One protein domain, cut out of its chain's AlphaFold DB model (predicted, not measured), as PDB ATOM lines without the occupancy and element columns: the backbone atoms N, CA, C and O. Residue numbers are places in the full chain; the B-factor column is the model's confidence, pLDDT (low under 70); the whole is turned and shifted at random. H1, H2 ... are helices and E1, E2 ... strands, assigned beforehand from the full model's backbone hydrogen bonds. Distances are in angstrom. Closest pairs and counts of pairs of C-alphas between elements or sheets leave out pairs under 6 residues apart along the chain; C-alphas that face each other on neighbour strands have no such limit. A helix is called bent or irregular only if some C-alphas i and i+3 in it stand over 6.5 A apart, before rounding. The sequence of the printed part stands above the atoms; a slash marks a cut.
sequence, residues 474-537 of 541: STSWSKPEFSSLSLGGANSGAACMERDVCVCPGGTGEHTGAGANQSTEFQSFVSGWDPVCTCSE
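AT A GLANCE: This is residues 474 to 537 of the 541 residues of the protein "VWA domain-containing protein" of Bradymonadaceae bacterium TMQ3 (UniProt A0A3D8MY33). The short irregular helix H2 lies in the middle, with H1 near its last residue, H3 near its first turn and the two-stranded antiparallel sheet E1 E2 near residues 493 to 496. Two long links loop round these parts; residues 479 to 484 stick out. The 64 printed residues, 27 in named elements, run H1, H2, E1, H3, E2: mixed class, compact, radius of gyration of the C-alphas 11.8 A, spans 33 by 22 by 22 A.

IN THESE COORDINATES: H1, residues 474 to 477, 5.5 A, begins at C-alpha 474 (158.183, 168.993, 99.919). H2, 489 to 498, measures 12.8 A; E1, 501 to 503, 7.2 A; H3, 522 to 528, 10.3 A; E2, 534 to 536, 6.9 A, ends at C-alpha 536 (151.565, 165.730, 108.600).

HOW THE PARTS SIT: H1 and H2 are close but not clearly touching, closest C-alphas Ser 474 and Glu 498, 5.0 A. H2 is irregular: C-alphas 494 and 497 are 7.4 A apart. The closest C-alphas of H2 and E1 are Cys 496 and Cys 502, 5.6 A. H2 and H3 are close but not clearly touching, Asn 491 and Val 526 closest at 6.5 A between C-alphas, at a steep tilt of 50 degrees, opposite ways. E1 and E2 are antiparallel, with N 502 and O 535 within hydrogen-bond range at 3.1 A. H3 has every O i to N i+4 pair within range, H2 0 of 6 but 5 of 7 O i to N i+3 pairs; H1 is too short for an O i to N i+4 pair.

THE WHOLE: The C-alphas farthest apart, Glu 481 and Gly 507, are 33.4 A apart. The printed part has no cut; the links H1 to H2 and E1 to H3 are long. pLDDT is under 70 at residue 490, residues 502 to 516 and 530 to 537.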
ATOM      1  N   SER A 474     157.196 167.992 100.333       88.31
ATOM      2  CA  SER A 474     158.183 168.993  99.919       88.31
ATOM      3  C   SER A 474     159.376 168.377  99.185       88.31
ATOM      4  O   SER A 474     159.857 168.949  98.200       88.31
ATOM      5  N   THR A 475     159.848 167.208  99.628       91.81
ATOM      6  CA  THR A 475     160.947 166.476  98.989       91.81
ATOM      7  C   THR A 475     160.488 165.877  97.674       91.81
ATOM      8  O   THR A 475     161.165 166.075  96.661       91.81
ATOM      9  N   SER A 476     159.309 165.261  97.660       91.75
ATOM     10  CA  SER A 476     158.699 164.691  96.466       91.75
ATOM     11  C   SER A 476     158.541 165.709  95.342       91.75
ATOM     12  O   SER A 476     159.123 165.566  94.267       91.75
ATOM     13  N   TRP A 477     157.849 166.821  95.601       90.69
ATOM     14  CA  TRP A 477     157.562 167.842  94.587       90.69
ATOM     15  C   TRP A 477     158.802 168.607  94.106       90.69
ATOM     16  O   TRP A 477     158.771 169.254  93.058       90.69
ATOM     17  N   SER A 478     159.922 168.508  94.829       91.50
ATOM     18  CA  SER A 478     161.205 169.077  94.403       91.50
ATOM     19  C   SER A 478     161.943 168.234  93.351       91.50
ATOM     20  O   SER A 478     162.915 168.715  92.753       91.50
ATOM     21  N   LYS A 479     161.497 166.993  93.108       92.50
ATOM     22  CA  LYS A 479     162.136 166.055  92.182       92.50
ATOM     23  C   LYS A 479     162.049 166.554  90.724       92.50
ATOM     24  O   LYS A 479     160.965 166.915  90.251       92.50
ATOM     25  N   PRO A 480     163.170 166.596  89.970       92.50
ATOM     26  CA  PRO A 480     163.189 167.106  88.596       92.50
ATOM     27  C   PRO A 480     162.204 166.417  87.643       92.50
ATOM     28  O   PRO A 480     161.654 167.076  86.756       92.50
ATOM     29  N   GLU A 481     161.965 165.118  87.823       91.12
ATOM     30  CA  GLU A 481     161.016 164.306  87.054       91.12
ATOM     31  C   GLU A 481     159.575 164.828  87.124       91.12
ATOM     32  O   GLU A 481     158.815 164.678  86.166       91.12
ATOM     33  N   PHE A 482     159.220 165.538  88.196       91.44
ATOM     34  CA  PHE A 482     157.879 166.069  88.424       91.44
ATOM     35  C   PHE A 482     157.727 167.552  88.084       91.44
ATOM     36  O   PHE A 482     156.623 168.084  88.124       91.44
ATOM     37  N   SER A 483     158.800 168.216  87.644       88.25
ATOM     38  CA  SER A 483     158.823 169.657  87.336       88.25
ATOM     39  C   SER A 483     157.825 170.125  86.262       88.25
ATOM     40  O   SER A 483     157.583 171.324  86.114       88.25
ATOM     41  N   SER A 484     157.260 169.194  85.488       87.06
ATOM     42  CA  SER A 484     156.243 169.468  84.466       87.06
ATOM     43  C   SER A 484     154.799 169.386  84.982       87.06
ATOM     44  O   SER A 484     153.875 169.798  84.278       87.06
ATOM     45  N   LEU A 485     154.600 168.874  86.198       86.31
ATOM     46  CA  LEU A 485     153.306 168.742  86.859       86.31
ATOM     47  C   LEU A 485     153.025 169.990  87.706       86.31
ATOM     48  O   LEU A 485     153.935 170.655  88.190       86.31
ATOM     49  N   SER A 486     151.750 170.353  87.857       78.12
ATOM     50  CA  SER A 486     151.357 171.530  88.637       78.12
ATOM     51  C   SER A 486     149.982 171.347  89.268       78.12
ATOM     52  O   SER A 486     149.037 170.919  88.598       78.12
ATOM     53  N   LEU A 487     149.859 171.727  90.541       76.75
ATOM     54  CA  LEU A 487     148.598 171.774  91.278       76.75
ATOM     55  C   LEU A 487     148.088 173.217  91.375       76.75
ATOM     56  O   LEU A 487     148.524 174.016  92.201       76.75
ATOM     57  N   GLY A 488     147.147 173.574  90.502       74.69
ATOM     58  CA  GLY A 488     146.565 174.916  90.464       74.69
ATOM     59  C   GLY A 488     145.351 175.095  91.383       74.69
ATOM     60  O   GLY A 488     144.490 174.224  91.485       74.69
ATOM     61  N   GLY A 489     145.216 176.285  91.980       73.81
ATOM     62  CA  GLY A 489     143.974 176.733  92.620       73.81
ATOM     63  C   GLY A 489     143.560 175.890  93.830       73.81
ATOM     64  O   GLY A 489     144.367 175.658  94.728       73.81
ATOM     65  N   ALA A 490     142.294 175.459  93.863       68.81
ATOM     66  CA  ALA A 490     141.743 174.667  94.964       68.81
ATOM     67  C   ALA A 490     142.522 173.358  95.189       68.81
ATOM     68  O   ALA A 490     142.727 172.983  96.336       68.81
ATOM     69  N   ASN A 491     143.049 172.747  94.121       75.12
ATOM     70  CA  ASN A 491     143.720 171.442  94.145       75.12
ATOM     71  C   ASN A 491     145.122 171.475  94.765       75.12
ATOM     72  O   ASN A 491     145.704 170.426  95.006       75.12
ATOM     73  N   SER A 492     145.672 172.658  95.057       77.31
ATOM     74  CA  SER A 492     146.945 172.778  95.785       77.31
ATOM     75  C   SER A 492     146.902 172.112  97.165       77.31
ATOM     76  O   SER A 492     147.935 171.674  97.662       77.31
ATOM     77  N   GLY A 493     145.718 171.967  97.769       74.81
ATOM     78  CA  GLY A 493     145.564 171.230  99.023       74.81
ATOM     79  C   GLY A 493     145.769 169.714  98.898       74.81
ATOM     80  O   GLY A 493     146.077 169.095  99.909       74.81
ATOM     81  N   ALA A 494     145.676 169.132  97.694       77.50
ATOM     82  CA  ALA A 494     145.894 167.702  97.448       77.50
ATOM     83  C   ALA A 494     147.318 167.256  97.805       77.50
ATOM     84  O   ALA A 494     147.508 166.170  98.338       77.50
ATOM     85  N   ALA A 495     148.295 168.134  97.572       80.00
ATOM     86  CA  ALA A 495     149.676 167.956  98.008       80.00
ATOM     87  C   ALA A 495     150.039 168.889  99.166       80.00
ATOM     88  O   ALA A 495     151.184 169.313  99.285       80.00
ATOM     89  N   CYS A 496     149.065 169.291  99.991       80.12
ATOM     90  CA  CYS A 496     149.324 170.117 101.172       80.12
ATOM     91  C   CYS A 496     150.085 171.428 100.866       80.12
ATOM     92  O   CYS A 496     150.855 171.940 101.678       80.12
ATOM     93  N   MET A 497     149.850 172.001  99.680       81.56
ATOM     94  CA  MET A 497     150.582 173.149  99.133       81.56
ATOM     95  C   MET A 497     152.099 172.906  99.015       81.56
ATOM     96  O   MET A 497     152.871 173.841  99.227       81.56
ATOM     97  N   GLU A 498     152.505 171.673  98.695       84.00
ATOM     98  CA  GLU A 498     153.901 171.217  98.558       84.00
ATOM     99  C   GLU A 498     154.695 171.357  99.868       84.00
ATOM    100  O   GLU A 498     155.893 171.647  99.890       84.00
ATOM    101  N   ARG A 499     153.999 171.216 100.997       81.69
ATOM    102  CA  ARG A 499     154.574 171.293 102.339       81.69
ATOM    103  C   ARG A 499     154.234 170.025 103.080       81.69
ATOM    104  O   ARG A 499     153.106 169.567 103.006       81.69
ATOM    105  N   ASP A 500     155.154 169.555 103.899       80.12
ATOM    106  CA  ASP A 500     154.940 168.299 104.615       80.12
ATOM    107  C   ASP A 500     153.962 168.425 105.799       80.12
ATOM    108  O   ASP A 500     153.491 167.442 106.367       80.12
ATOM    109  N   VAL A 501     153.632 169.665 106.189       74.75
ATOM    110  CA  VAL A 501     152.660 169.968 107.247       74.75
ATOM    111  C   VAL A 501     151.741 171.115 106.823       74.75
ATOM    112  O   VAL A 501     152.199 172.247 106.609       74.75
ATOM    113  N   CYS A 502     150.427 170.870 106.786       67.38
ATOM    114  CA  CYS A 502     149.411 171.895 106.516       67.38
ATOM    115  C   CYS A 502     148.103 171.670 107.286       67.38
ATOM    116  O   CYS A 502     147.694 170.554 107.598       67.38
ATOM    117  N   VAL A 503     147.414 172.783 107.555       65.50
ATOM    118  CA  VAL A 503     146.108 172.839 108.225       65.50
ATOM    119  C   VAL A 503     145.159 173.658 107.352       65.50
ATOM    120  O   VAL A 503     145.492 174.789 106.989       65.50
ATOM    121  N   CYS A 504     143.987 173.110 107.022       59.28
ATOM    122  CA  CYS A 504     143.088 173.707 106.033       59.28
ATOM    123  C   CYS A 504     141.908 174.507 106.611       59.28
ATOM    124  O   CYS A 504     141.598 174.398 107.804       59.28
ATOM    125  N   PRO A 505     141.254 175.356 105.784       55.56
ATOM    126  CA  PRO A 505     140.225 176.293 106.229       55.56
ATOM    127  C   PRO A 505     138.929 175.551 106.597       55.56
ATOM    128  O   PRO A 505     138.018 175.421 105.789       55.56
ATOM    129  N   GLY A 506     138.848 175.037 107.825       58.59
ATOM    130  CA  GLY A 506     137.684 174.277 108.299       58.59
ATOM    131  C   GLY A 506     137.900 173.489 109.593       58.59
ATOM    132  O   GLY A 506     136.927 173.191 110.281       58.59
ATOM    133  N   GLY A 507     139.154 173.233 109.986       56.91
ATOM    134  CA  GLY A 507     139.470 172.461 111.193       56.91
ATOM    135  C   GLY A 507     139.449 170.940 110.988       56.91
ATOM    136  O   GLY A 507     139.223 170.457 109.886       56.91
ATOM    137  N   THR A 508     139.730 170.225 112.083       48.59
ATOM    138  CA  THR A 508     140.321 168.873 112.247       48.59
ATOM    139  C   THR A 508     139.547 167.664 111.690       48.59
ATOM    140  O   THR A 508     139.421 166.649 112.375       48.59
ATOM    141  N   GLY A 509     139.003 167.735 110.480       52.53
ATOM    142  CA  GLY A 509     138.664 166.515 109.749       52.53
ATOM    143  C   GLY A 509     139.946 165.901 109.193       52.53
ATOM    144  O   GLY A 509     140.553 166.500 108.308       52.53
ATOM    145  N   GLU A 510     140.371 164.746 109.709       50.97
ATOM    146  CA  GLU A 510     141.323 163.881 109.003       50.97
ATOM    147  C   GLU A 510     140.667 163.492 107.677       50.97
ATOM    148  O   GLU A 510     139.677 162.761 107.652       50.97
ATOM    149  N   HIS A 511     141.169 164.042 106.577       48.34
ATOM    150  CA  HIS A 511     140.894 163.495 105.262       48.34
ATOM    151  C   HIS A 511     142.087 162.630 104.902       48.34
ATOM    152  O   HIS A 511     143.107 163.130 104.447       48.34
ATOM    153  N   THR A 512     141.944 161.324 105.100       53.69
ATOM    154  CA  THR A 512     142.547 160.390 104.156       53.69
ATOM    155  C   THR A 512     141.771 160.579 102.856       53.69
ATOM    156  O   THR A 512     140.544 160.717 102.897       53.69
ATOM    157  N   GLY A 513     142.439 160.694 101.709       53.38
ATOM    158  CA  GLY A 513     141.756 160.768 100.418       53.38
ATOM    159  C   GLY A 513     140.805 159.577 100.273       53.38
ATOM    160  O   GLY A 513     141.229 158.474  99.944       53.38
ATOM    161  N   ALA A 514     139.520 159.761 100.588       47.31
ATOM    162  CA  ALA A 514     138.566 158.665 100.633       47.31
ATOM    163  C   ALA A 514     138.365 158.139  99.207       47.31
ATOM    164  O   ALA A 514     137.631 158.732  98.419       47.31
ATOM    165  N   GLY A 515     139.041 157.036  98.882       56.78
ATOM    166  CA  GLY A 515     138.948 156.360  97.589       56.78
ATOM    167  C   GLY A 515     140.230 156.328  96.758       56.78
ATOM    168  O   GLY A 515     140.196 155.726  95.689       56.78
ATOM    169  N   ALA A 516     141.337 156.920  97.220       69.94
ATOM    170  CA  ALA A 516     142.626 156.728  96.565       69.94
ATOM    171  C   ALA A 516     143.176 155.334  96.877       69.94
ATOM    172  O   ALA A 516     143.158 154.866  98.017       69.94
ATOM    173  N   ASN A 517     143.620 154.650  95.835       80.25
ATOM    174  CA  ASN A 517     144.330 153.385  95.920       80.25
ATOM    175  C   ASN A 517     145.599 153.495  95.070       80.25
ATOM    176  O   ASN A 517     145.752 154.427  94.279       80.25
ATOM    177  N   GLN A 518     146.480 152.506  95.176       83.94
ATOM    178  CA  GLN A 518     147.741 152.498  94.432       83.94
ATOM    179  C   GLN A 518     147.563 152.503  92.902       83.94
ATOM    180  O   GLN A 518     148.507 152.816  92.185       83.94
ATOM    181  N   SER A 519     146.354 152.211  92.396       84.06
ATOM    182  CA  SER A 519     146.027 152.281  90.969       84.06
ATOM    183  C   SER A 519     145.529 153.643  90.490       84.06
ATOM    184  O   SER A 519     145.279 153.840  89.299       84.06
ATOM    185  N   THR A 520     145.380 154.608  91.397       86.81
ATOM    186  CA  THR A 520     144.899 155.944  91.059       86.81
ATOM    187  C   THR A 520     146.037 156.771  90.456       86.81
ATOM    188  O   THR A 520     147.060 157.015  91.087       86.81
ATOM    189  N   GLU A 521     145.873 157.211  89.207       87.12
ATOM    190  CA  GLU A 521     146.833 158.083  88.515       87.12
ATOM    191  C   GLU A 521     146.688 159.558  88.924       87.12
ATOM    192  O   GLU A 521     145.579 160.024  89.202       87.12
ATOM    193  N   PHE A 522     147.788 160.323  88.870       87.44
ATOM    194  CA  PHE A 522     147.868 161.714  89.348       87.44
ATOM    195  C   PHE A 522     146.715 162.608  88.867       87.44
ATOM    196  O   PHE A 522     146.033 163.251  89.664       87.44
ATOM    197  N   GLN A 523     146.441 162.636  87.560       85.50
ATOM    198  CA  GLN A 523     145.372 163.481  87.008       85.50
ATOM    199  C   GLN A 523     143.976 163.025  87.453       85.50
ATOM    200  O   GLN A 523     143.106 163.859  87.708       85.50
ATOM    201  N   SER A 524     143.767 161.712  87.571       84.00
ATOM    202  CA  SER A 524     142.505 161.134  88.039       84.00
ATOM    203  C   SER A 524     142.252 161.509  89.495       84.00
ATOM    204  O   SER A 524     141.167 162.006  89.802       84.00
ATOM    205  N   PHE A 525     143.268 161.379  90.353       82.81
ATOM    206  CA  PHE A 525     143.210 161.819  91.745       82.81
ATOM    207  C   PHE A 525     142.838 163.302  91.835       82.81
ATOM    208  O   PHE A 525     141.827 163.662  92.433       82.81
ATOM    209  N   VAL A 526     143.608 164.165  91.163       81.00
ATOM    210  CA  VAL A 526     143.432 165.625  91.203       81.00
ATOM    211  C   VAL A 526     142.047 166.053  90.709       81.00
ATOM    212  O   VAL A 526     141.486 167.028  91.209       81.00
ATOM    213  N   SER A 527     141.476 165.340  89.736       79.88
ATOM    214  CA  SER A 527     140.148 165.645  89.191       79.88
ATOM    215  C   SER A 527     138.987 165.294  90.130       79.88
ATOM    216  O   SER A 527     137.936 165.930  90.053       79.88
ATOM    217  N   GLY A 528     139.169 164.293  90.996       72.06
ATOM    218  CA  GLY A 528     138.158 163.806  91.939       72.06
ATOM    219  C   GLY A 528     138.332 164.325  93.366       72.06
ATOM    220  O   GLY A 528     137.535 163.979  94.235       72.06
ATOM    221  N   TRP A 529     139.366 165.126  93.614       74.06
ATOM    222  CA  TRP A 529     139.749 165.562  94.950       74.06
ATOM    223  C   TRP A 529     138.825 166.663  95.507       74.06
ATOM    224  O   TRP A 529     138.531 167.651  94.829       74.06
ATOM    225  N   ASP A 530     138.385 166.496  96.760       69.50
ATOM    226  CA  ASP A 530     137.554 167.452  97.508       69.50
ATOM    227  C   ASP A 530     138.412 168.229  98.533       69.50
ATOM    228  O   ASP A 530     139.079 167.600  99.360       69.50
ATOM    229  N   PRO A 531     138.429 169.578  98.510       61.12
ATOM    230  CA  PRO A 531     139.287 170.392  99.371       61.12
ATOM    231  C   PRO A 531     138.884 170.408 100.851       61.12
ATOM    232  O   PRO A 531     138.264 171.356 101.337       61.12
ATOM    233  N   VAL A 532     139.344 169.413 101.606       60.34
ATOM    234  CA  VAL A 532     139.311 169.380 103.076       60.34
ATOM    235  C   VAL A 532     140.651 168.806 103.551       60.34
ATOM    236  O   VAL A 532     141.078 167.798 103.004       60.34
ATOM    237  N   CYS A 533     141.367 169.412 104.511       57.75
ATOM    238  CA  CYS A 533     142.703 168.889 104.862       57.75
ATOM    239  C   CYS A 533     143.123 168.933 106.335       57.75
ATOM    240  O   CYS A 533     142.820 169.871 107.078       57.75
ATOM    241  N   THR A 534     143.942 167.940 106.691       58.03
ATOM    242  CA  THR A 534     145.137 168.031 107.546       58.03
ATOM    243  C   THR A 534     146.113 166.948 107.073       58.03
ATOM    244  O   THR A 534     145.696 165.803 106.956       58.03
ATOM    245  N   CYS A 535     147.376 167.311 106.825       59.59
ATOM    246  CA  CYS A 535     148.464 166.388 106.474       59.59
ATOM    247  C   CYS A 535     149.674 166.712 107.346       59.59
ATOM    248  O   CYS A 535     149.966 167.886 107.603       59.59
ATOM    249  N   SER A 536     150.340 165.672 107.818       59.09
ATOM    250  CA  SER A 536     151.565 165.730 108.600       59.09
ATOM    251  C   SER A 536     152.397 164.535 108.178       59.09
ATOM    252  O   SER A 536     151.847 163.439 108.088       59.09
ATOM    253  N   GLU A 537     153.695 164.754 107.976       60.47
ATOM    254  CA  GLU A 537     154.677 163.700 107.701       60.47
ATOM    255  C   GLU A 537     154.417 162.462 108.551       60.47
ATOM    256  O   GLU A 537     154.356 162.553 109.785       60.47
TER     257      GLU A 537